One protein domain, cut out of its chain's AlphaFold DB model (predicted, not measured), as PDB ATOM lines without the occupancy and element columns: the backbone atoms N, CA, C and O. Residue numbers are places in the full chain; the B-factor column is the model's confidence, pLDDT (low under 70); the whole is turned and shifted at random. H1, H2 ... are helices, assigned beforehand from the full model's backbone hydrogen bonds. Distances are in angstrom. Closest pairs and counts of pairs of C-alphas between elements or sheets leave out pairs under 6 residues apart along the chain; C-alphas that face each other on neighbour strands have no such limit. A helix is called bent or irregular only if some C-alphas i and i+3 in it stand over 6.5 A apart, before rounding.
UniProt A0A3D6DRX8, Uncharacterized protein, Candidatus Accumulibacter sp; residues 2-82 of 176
ATOM      1  N   VAL A   2     209.407 223.570 294.207       48.59
ATOM      2  CA  VAL A   2     210.636 222.764 293.992       48.59
ATOM      3  C   VAL A   2     211.029 221.814 295.151       48.59
ATOM      4  O   VAL A   2     211.339 220.661 294.864       48.59
ATOM      5  N   PRO A   3     210.964 222.201 296.445       56.12
ATOM      6  CA  PRO A   3     211.424 221.318 297.526       56.12
ATOM      7  C   PRO A   3     210.515 220.105 297.760       56.12
ATOM      8  O   PRO A   3     210.999 219.060 298.174       56.12
ATOM      9  N   PHE A   4     209.215 220.206 297.453       52.19
ATOM     10  CA  PHE A   4     208.299 219.066 297.560       52.19
ATOM     11  C   PHE A   4     208.546 218.046 296.447       52.19
ATOM     12  O   PHE A   4     208.596 216.854 296.715       52.19
ATOM     13  N   VAL A   5     208.766 218.512 295.212       50.59
ATOM     14  CA  VAL A   5     209.090 217.630 294.078       50.59
ATOM     15  C   VAL A   5     210.410 216.897 294.336       50.59
ATOM     16  O   VAL A   5     210.458 215.682 294.179       50.59
ATOM     17  N   ALA A   6     211.438 217.598 294.827       58.75
ATOM     18  CA  ALA A   6     212.724 216.999 295.194       58.75
ATOM     19  C   ALA A   6     212.617 215.989 296.356       58.75
ATOM     20  O   ALA A   6     213.275 214.954 296.324       58.75
ATOM     21  N   ALA A   7     211.766 216.250 297.354       57.97
ATOM     22  CA  ALA A   7     211.565 215.355 298.498       57.97
ATOM     23  C   ALA A   7     210.648 214.154 298.197       57.97
ATOM     24  O   ALA A   7     210.787 213.106 298.822       57.97
ATOM     25  N   ALA A   8     209.714 214.289 297.251       57.03
ATOM     26  CA  ALA A   8     208.764 213.236 296.885       57.03
ATOM     27  C   ALA A   8     209.297 212.292 295.796       57.03
ATOM     28  O   ALA A   8     208.884 211.135 295.739       57.03
ATOM     29  N   LEU A   9     210.228 212.760 294.957       62.47
ATOM     30  CA  LEU A   9     210.898 211.972 293.912       62.47
ATOM     31  C   LEU A   9     211.415 210.602 294.409       62.47
ATOM     32  O   LEU A   9     211.088 209.605 293.767       62.47
ATOM     33  N   PRO A  10     212.119 210.502 295.555       63.06
ATOM     34  CA  PRO A  10     212.541 209.232 296.159       63.06
ATOM     35  C   PRO A  10     211.425 208.200 296.338       63.06
ATOM     36  O   PRO A  10     211.516 207.068 295.859       63.06
ATOM     37  N   ALA A  11     210.341 208.614 296.995       63.03
ATOM     38  CA  ALA A  11     209.211 207.750 297.302       63.03
ATOM     39  C   ALA A  11     208.442 207.366 296.032       63.03
ATOM     40  O   ALA A  11     207.973 206.239 295.908       63.03
ATOM     41  N   LEU A  12     208.350 208.281 295.064       63.75
ATOM     42  CA  LEU A  12     207.663 208.051 293.795       63.75
ATOM     43  C   LEU A  12     208.439 207.106 292.869       63.75
ATOM     44  O   LEU A  12     207.819 206.259 292.236       63.75
ATOM     45  N   VAL A  13     209.771 207.200 292.814       66.75
ATOM     46  CA  VAL A  13     210.613 206.291 292.012       66.75
ATOM     47  C   VAL A  13     210.565 204.870 292.571       66.75
ATOM     48  O   VAL A  13     210.406 203.921 291.807       66.75
ATOM     49  N   GLN A  14     210.624 204.710 293.895       66.50
ATOM     50  CA  GLN A  14     210.502 203.393 294.530       66.50
ATOM     51  C   GLN A  14     209.084 202.815 294.426       66.50
ATOM     52  O   GLN A  14     208.917 201.604 294.298       66.50
ATOM     53  N   ALA A  15     208.054 203.664 294.462       71.00
ATOM     54  CA  ALA A  15     206.667 203.223 294.362       71.00
ATOM     55  C   ALA A  15     206.191 203.017 292.917       71.00
ATOM     56  O   ALA A  15     205.173 202.355 292.722       71.00
ATOM     57  N   ALA A  16     206.885 203.552 291.906       74.88
ATOM     58  CA  ALA A  16     206.430 203.523 290.516       74.88
ATOM     59  C   ALA A  16     206.084 202.108 290.004       74.88
ATOM     60  O   ALA A  16     204.981 201.952 289.475       74.88
ATOM     61  N   PRO A  17     206.908 201.057 290.207       68.56
ATOM     62  CA  PRO A  17     206.556 199.702 289.772       68.56
ATOM     63  C   PRO A  17     205.293 199.174 290.466       68.56
ATOM     64  O   PRO A  17     204.416 198.590 289.831       68.56
ATOM     65  N   SER A  18     205.167 199.420 291.770       69.31
ATOM     66  CA  SER A  18     204.018 199.009 292.581       69.31
ATOM     67  C   SER A  18     202.738 199.735 292.168       69.31
ATOM     68  O   SER A  18     201.687 199.114 292.057       69.31
ATOM     69  N   LEU A  19     202.822 201.035 291.876       70.06
ATOM     70  CA  LEU A  19     201.699 201.832 291.386       70.06
ATOM     71  C   LEU A  19     201.259 201.370 289.991       70.06
ATOM     72  O   LEU A  19     200.064 201.229 289.756       70.06
ATOM     73  N   ILE A  20     202.198 201.061 289.091       69.44
ATOM     74  CA  ILE A  20     201.877 200.509 287.764       69.44
ATOM     75  C   ILE A  20     201.112 199.184 287.895       69.44
ATOM     76  O   ILE A  20     200.130 198.985 287.185       69.44
ATOM     77  N   ARG A  21     201.518 198.309 288.824       72.69
ATOM     78  CA  ARG A  21     200.827 197.037 289.101       72.69
ATOM     79  C   ARG A  21     199.447 197.233 289.731       72.69
ATOM     80  O   ARG A  21     198.522 196.505 289.403       72.69
ATOM     81  N   ILE A  22     199.289 198.220 290.614       70.94
ATOM     82  CA  ILE A  22     198.000 198.525 291.260       70.94
ATOM     83  C   ILE A  22     197.002 199.126 290.262       70.94
ATOM     84  O   ILE A  22     195.817 198.813 290.312       70.94
ATOM     85  N   PHE A  23     197.465 199.985 289.351       70.31
ATOM     86  CA  PHE A  23     196.604 200.652 288.369       70.31
ATOM     87  C   PHE A  23     196.480 199.899 287.036       70.31
ATOM     88  O   PHE A  23     195.758 200.352 286.146       70.31
ATOM     89  N   GLY A  24     197.149 198.755 286.881       63.25
ATOM     90  CA  GLY A  24     197.090 197.938 285.676       63.25
ATOM     91  C   GLY A  24     197.114 196.443 285.982       63.25
ATOM     92  O   GLY A  24     198.128 195.903 286.397       63.25
ATOM     93  N   GLU A  25     196.022 195.745 285.675       66.75
ATOM     94  CA  GLU A  25     195.891 194.288 285.874       66.75
ATOM     95  C   GLU A  25     196.290 193.466 284.631       66.75
ATOM     96  O   GLU A  25     195.939 192.297 284.480       66.75
ATOM     97  N   THR A  26     196.998 194.079 283.679       71.31
ATOM     98  CA  THR A  26     197.316 193.448 282.391       71.31
ATOM     99  C   THR A  26     198.758 192.957 282.343       71.31
ATOM    100  O   THR A  26     199.646 193.507 282.991       71.31
ATOM    101  N   ALA A  27     199.041 191.978 281.477       67.75
ATOM    102  CA  ALA A  27     200.415 191.552 281.193       67.75
ATOM    103  C   ALA A  27     201.319 192.710 280.714       67.75
ATOM    104  O   ALA A  27     202.537 192.639 280.844       67.75
ATOM    105  N   GLN A  28     200.730 193.779 280.166       70.12
ATOM    106  CA  GLN A  28     201.451 194.994 279.797       70.12
ATOM    107  C   GLN A  28     201.848 195.827 281.022       70.12
ATOM    108  O   GLN A  28     202.942 196.382 281.044       70.12
ATOM    109  N   ALA A  29     201.004 195.891 282.052       74.50
ATOM    110  CA  ALA A  29     201.325 196.590 283.291       74.50
ATOM    111  C   ALA A  29     202.515 195.939 284.011       74.50
ATOM    112  O   ALA A  29     203.430 196.642 284.429       74.50
ATOM    113  N   GLU A  30     202.578 194.605 284.046       74.62
ATOM    114  CA  GLU A  30     203.723 193.894 284.630       74.62
ATOM    115  C   GLU A  30     205.027 194.165 283.859       74.62
ATOM    116  O   GLU A  30     206.076 194.392 284.458       74.62
ATOM    117  N   LYS A  31     204.966 194.224 282.520       73.50
ATOM    118  CA  LYS A  31     206.119 194.608 281.686       73.50
ATOM    119  C   LYS A  31     206.567 196.040 281.964       73.50
ATOM    120  O   LYS A  31     207.756 196.278 282.143       73.50
ATOM    121  N   ASN A  32     205.623 196.973 282.045       75.06
ATOM    122  CA  ASN A  32     205.909 198.377 282.333       75.06
ATOM    123  C   ASN A  32     206.521 198.554 283.736       75.06
ATOM    124  O   ASN A  32     207.445 199.346 283.904       75.06
ATOM    125  N   ALA A  33     206.051 197.798 284.734       78.31
ATOM    126  CA  ALA A  33     206.619 197.809 286.082       78.31
ATOM    127  C   ALA A  33     208.068 197.301 286.086       78.31
ATOM    128  O   ALA A  33     208.948 197.933 286.666       78.31
ATOM    129  N   LYS A  34     208.335 196.212 285.360       78.25
ATOM    130  CA  LYS A  34     209.684 195.656 285.209       78.25
ATOM    131  C   LYS A  34     210.625 196.598 284.450       78.25
ATOM    132  O   LYS A  34     211.791 196.728 284.806       78.25
ATOM    133  N   ALA A  35     210.114 197.304 283.442       79.44
ATOM    134  CA  ALA A  35     210.869 198.326 282.728       79.44
ATOM    135  C   ALA A  35     211.274 199.489 283.651       79.44
ATOM    136  O   ALA A  35     212.405 199.969 283.591       79.44
ATOM    137  N   ALA A  36     210.378 199.907 284.551       80.69
ATOM    138  CA  ALA A  36     210.690 200.921 285.554       80.69
ATOM    139  C   ALA A  36     211.786 200.454 286.534       80.69
ATOM    140  O   ALA A  36     212.686 201.229 286.846       80.69
ATOM    141  N   GLU A  37     211.759 199.189 286.966       82.38
ATOM    142  CA  GLU A  37     212.809 198.599 287.817       82.38
ATOM    143  C   GLU A  37     214.180 198.603 287.115       82.38
ATOM    144  O   GLU A  37     215.172 199.053 287.687       82.38
ATOM    145  N   VAL A  38     214.236 198.182 285.848       83.88
ATOM    146  CA  VAL A  38     215.483 198.171 285.061       83.88
ATOM    147  C   VAL A  38     216.023 199.587 284.842       83.88
ATOM    148  O   VAL A  38     217.226 199.804 284.969       83.88
ATOM    149  N   ALA A  39     215.162 200.574 284.579       85.06
ATOM    150  CA  ALA A  39     215.586 201.969 284.443       85.06
ATOM    151  C   ALA A  39     216.259 202.503 285.725       85.06
ATOM    152  O   ALA A  39     217.269 203.204 285.648       85.06
ATOM    153  N   VAL A  40     215.750 202.128 286.903       86.50
ATOM    154  CA  VAL A  40     216.355 202.494 288.195       86.50
ATOM    155  C   VAL A  40     217.710 201.815 288.395       86.50
ATOM    156  O   VAL A  40     218.657 202.461 288.849       86.50
ATOM    157  N   GLU A  41     217.848 200.542 288.025       86.38
ATOM    158  CA  GLU A  41     219.137 199.845 288.120       86.38
ATOM    159  C   GLU A  41     220.182 200.406 287.144       86.38
ATOM    160  O   GLU A  41     221.340 200.573 287.526       86.38
ATOM    161  N   ILE A  42     219.784 200.810 285.933       87.56
ATOM    162  CA  ILE A  42     220.669 201.518 284.993       87.56
ATOM    163  C   ILE A  42     221.127 202.855 285.592       87.56
ATOM    164  O   ILE A  42     222.310 203.185 285.523       87.56
ATOM    165  N   ALA A  43     220.218 203.613 286.216       87.38
ATOM    166  CA  ALA A  43     220.568 204.874 286.866       87.38
ATOM    167  C   ALA A  43     221.608 204.665 287.978       87.38
ATOM    168  O   ALA A  43     222.596 205.396 288.043       87.38
ATOM    169  N   LYS A  44     221.427 203.641 288.819       89.56
ATOM    170  CA  LYS A  44     222.386 203.269 289.872       89.56
ATOM    171  C   LYS A  44     223.737 202.837 289.307       89.56
ATOM    172  O   LYS A  44     224.765 203.246 289.836       89.56
ATOM    173  N   ALA A  45     223.743 202.060 288.225       89.56
ATOM    174  CA  ALA A  45     224.970 201.597 287.583       89.56
ATOM    175  C   ALA A  45     225.774 202.749 286.960       89.56
ATOM    176  O   ALA A  45     226.976 202.835 287.179       89.56
ATOM    177  N   VAL A  46     225.115 203.660 286.233       90.38
ATOM    178  CA  VAL A  46     225.771 204.805 285.571       90.38
ATOM    179  C   VAL A  46     226.332 205.814 286.575       90.38
ATOM    180  O   VAL A  46     227.330 206.466 286.299       90.38
ATOM    181  N   THR A  47     225.690 205.953 287.733       90.25
ATOM    182  CA  THR A  47     226.086 206.927 288.764       90.25
ATOM    183  C   THR A  47     226.938 206.329 289.882       90.25
ATOM    184  O   THR A  47     227.354 207.056 290.783       90.25
ATOM    185  N   GLU A  48     227.160 205.013 289.854       89.88
ATOM    186  CA  GLU A  48     227.805 204.230 290.917       89.88
ATOM    187  C   GLU A  48     227.136 204.382 292.300       89.88
ATOM    188  O   GLU A  48     227.752 204.195 293.353       89.88
ATOM    189  N   GLN A  49     225.842 204.707 292.319       88.38
ATOM    190  CA  GLN A  49     225.085 204.939 293.545       88.38
ATOM    191  C   GLN A  49     224.361 203.680 294.011       88.38
ATOM    192  O   GLN A  49     223.784 202.917 293.237       88.38
ATOM    193  N   LYS A  50     224.342 203.473 295.329       84.69
ATOM    194  CA  LYS A  50     223.687 202.306 295.942       84.69
ATOM    195  C   LYS A  50     222.177 202.473 296.092       84.69
ATOM    196  O   LYS A  50     221.480 201.472 296.250       84.69
ATOM    197  N   THR A  51     221.670 203.703 296.037       82.88
ATOM    198  CA  THR A  51     220.239 204.001 296.169       82.88
ATOM    199  C   THR A  51     219.725 204.772 294.960       82.88
ATOM    200  O   THR A  51     220.475 205.482 294.288       82.88
ATOM    201  N   ALA A  52     218.425 204.635 294.690       78.06
ATOM    202  CA  ALA A  52     217.764 205.371 293.619       78.06
ATOM    203  C   ALA A  52     217.806 206.891 293.862       78.06
ATOM    204  O   ALA A  52     217.941 207.650 292.905       78.06
ATOM    205  N   GLU A  53     217.757 207.351 295.122       79.50
ATOM    206  CA  GLU A  53     217.872 208.785 295.423       79.50
ATOM    207  C   GLU A  53     219.252 209.328 295.081       79.50
ATOM    208  O   GLU A  53     219.356 210.382 294.456       79.50
ATOM    209  N   GLY A  54     220.303 208.597 295.472       81.81
ATOM    210  CA  GLY A  54     221.676 208.969 295.153       81.81
ATOM    211  C   GLY A  54     221.869 209.069 293.645       81.81
ATOM    212  O   GLY A  54     222.436 210.048 293.164       81.81
ATOM    213  N   ALA A  55     221.325 208.104 292.896       84.75
ATOM    214  CA  ALA A  55     221.399 208.097 291.441       84.75
ATOM    215  C   ALA A  55     220.698 209.313 290.817       84.75
ATOM    216  O   ALA A  55     221.282 210.005 289.989       84.75
ATOM    217  N   VAL A  56     219.473 209.638 291.241       84.56
ATOM    218  CA  VAL A  56     218.742 210.805 290.714       84.56
ATOM    219  C   VAL A  56     219.450 212.116 291.057       84.56
ATOM    220  O   VAL A  56     219.564 212.985 290.195       84.56
ATOM    221  N   ALA A  57     219.958 212.262 292.283       83.94
ATOM    222  CA  ALA A  57     220.698 213.453 292.688       83.94
ATOM    223  C   ALA A  57     221.992 213.628 291.873       83.94
ATOM    224  O   ALA A  57     222.291 214.738 291.435       83.94
ATOM    225  N   ALA A  58     222.718 212.537 291.609       86.06
ATOM    226  CA  ALA A  58     223.916 212.549 290.770       86.06
ATOM    227  C   ALA A  58     223.600 212.927 289.312       86.06
ATOM    228  O   ALA A  58     224.282 213.773 288.741       86.06
ATOM    229  N   LEU A  59     222.521 212.384 288.733       85.56
ATOM    230  CA  LEU A  59     222.074 212.735 287.376       85.56
ATOM    231  C   LEU A  59     221.610 214.194 287.256       85.56
ATOM    232  O   LEU A  59     221.723 214.789 286.190       85.56
ATOM    233  N   GLN A  60     221.062 214.778 288.325       83.38
ATOM    234  CA  GLN A  60     220.676 216.193 288.344       83.38
ATOM    235  C   GLN A  60     221.878 217.128 288.506       83.38
ATOM    236  O   GLN A  60     221.851 218.246 287.992       83.38
ATOM    237  N   ALA A  61     222.903 216.687 289.236       86.94
ATOM    238  CA  ALA A  61     224.110 217.464 289.485       86.94
ATOM    239  C   ALA A  61     225.082 217.451 288.294       86.94
ATOM    240  O   ALA A  61     225.813 218.425 288.113       86.94
ATOM    241  N   ASP A  62     225.076 216.386 287.485       88.12
ATOM    242  CA  ASP A  62     226.003 216.195 286.369       88.12
ATOM    243  C   ASP A  62     225.274 215.934 285.027       88.12
ATOM    244  O   ASP A  62     224.724 214.846 284.798       88.12
ATOM    245  N   PRO A  63     225.296 216.908 284.095       86.19
ATOM    246  CA  PRO A  63     224.717 216.759 282.761       86.19
ATOM    247  C   PRO A  63     225.348 215.644 281.908       86.19
ATOM    248  O   PRO A  63     224.678 215.098 281.024       86.19
ATOM    249  N   GLU A  64     226.616 215.293 282.132       89.00
ATOM    250  CA  GLU A  64     227.303 214.232 281.390       89.00
ATOM    251  C   GLU A  64     226.809 212.846 281.831       89.00
ATOM    252  O   GLU A  64     226.510 211.989 280.987       89.00
ATOM    253  N   LEU A  65     226.603 212.651 283.139       87.19
ATOM    254  CA  LEU A  65     225.965 211.443 283.673       87.19
ATOM    255  C   LEU A  65     224.527 211.307 283.167       87.19
ATOM    256  O   LEU A  65     224.116 210.209 282.787       87.19
ATOM    257  N   ALA A  66     223.778 212.410 283.068       84.25
ATOM    258  CA  ALA A  66     222.436 212.408 282.482       84.25
ATOM    259  C   ALA A  66     222.433 211.961 281.007       84.25
ATOM    260  O   ALA A  66     221.586 211.162 280.598       84.25
ATOM    261  N   SER A  67     223.403 212.424 280.209       85.00
ATOM    262  CA  SER A  67     223.568 211.983 278.816       85.00
ATOM    263  C   SER A  67     223.923 210.498 278.725       85.00
ATOM    264  O   SER A  67     223.370 209.764 277.901       85.00
ATOM    265  N   THR A  68     224.816 210.034 279.597       88.00
ATOM    266  CA  THR A  68     225.253 208.634 279.659       88.00
ATOM    267  C   THR A  68     224.111 207.712 280.080       88.00
ATOM    268  O   THR A  68     223.898 206.674 279.455       88.00
ATOM    269  N   TYR A  69     223.305 208.131 281.054       88.62
ATOM    270  CA  TYR A  69     222.086 207.440 281.457       88.62
ATOM    271  C   TYR A  69     221.081 207.335 280.306       88.62
ATOM    272  O   TYR A  69     220.596 206.244 280.019       88.62
ATOM    273  N   ALA A  70     220.818 208.430 279.585       85.00
ATOM    274  CA  ALA A  70     219.913 208.408 278.436       85.00
ATOM    275  C   ALA A  70     220.390 207.435 277.340       85.00
ATOM    276  O   ALA A  70     219.585 206.681 276.788       85.00
ATOM    277  N   LYS A  71     221.702 207.395 277.065       87.69
ATOM    278  CA  LYS A  71     222.302 206.419 276.139       87.69
ATOM    279  C   LYS A  71     222.140 204.985 276.645       87.69
ATOM    280  O   LYS A  71     221.723 204.124 275.875       87.69
ATOM    281  N   ALA A  72     222.403 204.734 277.924       86.25
ATOM    282  CA  ALA A  72     222.254 203.410 278.522       86.25
ATOM    283  C   ALA A  72     220.796 202.922 278.460       86.25
ATOM    284  O   ALA A  72     220.535 201.835 277.957       86.25
ATOM    285  N   VAL A  73     219.824 203.756 278.839       85.38
ATOM    286  CA  VAL A  73     218.391 203.434 278.713       85.38
ATOM    287  C   VAL A  73     218.015 203.125 277.261       85.38
ATOM    288  O   VAL A  73     217.296 202.162 277.004       85.38
ATOM    289  N   SER A  74     218.531 203.896 276.298       79.75
ATOM    290  CA  SER A  74     218.267 203.644 274.875       79.75
ATOM    291  C   SER A  74     218.859 202.321 274.372       79.75
ATOM    292  O   SER A  74     218.236 201.650 273.553       79.75
ATOM    293  N   ALA A  75     220.011 201.895 274.902       82.94
ATOM    294  CA  ALA A  75     220.621 200.608 274.573       82.94
ATOM    295  C   ALA A  75     219.795 199.423 275.107       82.94
ATOM    296  O   ALA A  75     219.692 198.393 274.446       82.94
ATOM    297  N   HIS A  76     219.137 199.604 276.254       77.38
ATOM    298  CA  HIS A  76     218.241 198.621 276.866       77.38
ATOM    299  C   HIS A  76     216.780 198.739 276.389       77.38
ATOM    300  O   HIS A  76     215.905 198.036 276.892       77.38
ATOM    301  N   TRP A  77     216.480 199.588 275.396       68.25
ATOM    302  CA  TRP A  77     215.105 199.839 274.939       68.25
ATOM    303  C   TRP A  77     214.368 198.568 274.490       68.25
ATOM    304  O   TRP A  77     213.176 198.427 274.748       68.25
ATOM    305  N   TYR A  78     215.065 197.613 273.873       60.50
ATOM    306  CA  TYR A  78     214.477 196.330 273.465       60.50
ATOM    307  C   TYR A  78     214.058 195.451 274.656       60.50
ATOM    308  O   TYR A  78     213.063 194.731 274.569       60.50
ATOM    309  N   GLU A  79     214.773 195.543 275.778       62.91
ATOM    310  CA  GLU A  79     214.445 194.847 277.028       62.91
ATOM    311  C   GLU A  79     213.332 195.580 277.800       62.91
ATOM    312  O   GLU A  79     212.492 194.944 278.435       62.91
ATOM    313  N   LEU A  80     213.296 196.914 277.697       59.97
ATOM    314  CA  LEU A  80     212.374 197.806 278.407       59.97
ATOM    315  C   LEU A  80     210.991 197.921 277.739       59.97
ATOM    316  O   LEU A  80     209.970 197.878 278.419       59.97
ATOM    317  N   ALA A  81     210.926 198.065 276.414       60.12
ATOM    318  CA  ALA A  81     209.671 198.219 275.669       60.12
ATOM    319  C   ALA A  81     209.082 196.880 275.180       60.12
ATOM    320  O   ALA A  81     207.914 196.822 274.783       60.12
ATOM    321  N   GLY A  82     209.863 195.796 275.231       60.59
ATOM    322  CA  GLY A  82     209.513 194.508 274.630       60.59
ATOM    323  C   GLY A  82     209.464 194.555 273.095       60.59
ATOM    324  O   GLY A  82     209.820 195.555 272.473       60.59
TER     325      GLY A  82
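This is residues 2 to 82 of the 176 residues of an uncharacterized protein of Candidatus Accumulibacter sp (UniProt A0A3D6DRX8). One long helix, H2, runs through the middle; H1 folds back along it as an irregular, kinked helical hairpin partner, while H4 and the short H5 run back along another side of H2, apart from H1. H3 packs on the last part of H2, at the open end of the hairpin, and also touches H1. The printed part has 81 residues with five named helices, H1 to H5 in order, and no named strand; the class is all helix. It is compact, with a radius of gyration of the C-alphas of 13.2 A and spans of 37 by 31 by 20 A.

H1, residues 2 to 23, begins at C-alpha 2 (210.636, 222.764, 293.992) and is 26.8 A long. It has a kink of 66 degrees near residue 13 and is irregular, with C-alphas 14 and 17 7.2 A apart. H2, residues 27 to 47, is 30.9 A long. H3 is residues 52 to 61, 14.3 A, and H4 residues 63 to 75, 18.6 A. H5, residues 77 to 81, ends at C-alpha 81 (209.671, 198.219, 275.669).

H2 is the hub. H1 touches it with residues 13 to 21 alone, closest at the C-alphas of Pro 17 and Ala 33, 4.1 A, at a steep tilt of 39 degrees, opposite ways. H3 touches H2 at Ala 55 and Lys 44, closest C-alphas 5.2 A. H4 touches H2 at Tyr 69 and Val 46, closest C-alphas 6.1 A. H5 touches H2 at Leu 80 and Ala 35, closest C-alphas 4.6 A. H3 and H4 touch only at the corner. Every O i to N i+4 pair is within hydrogen-bond range in H2, H3, H4 and H5; in H1, 14 of 18 are.

The farthest C-alphas, of Glu 25 and Glu 64, are 37.5 A apart. The printed part has no cut, and the four links between helices are tight. Mean pLDDT of the printed part is 75.9; residues 2 to 14 and 77 to 82 are among those under 70.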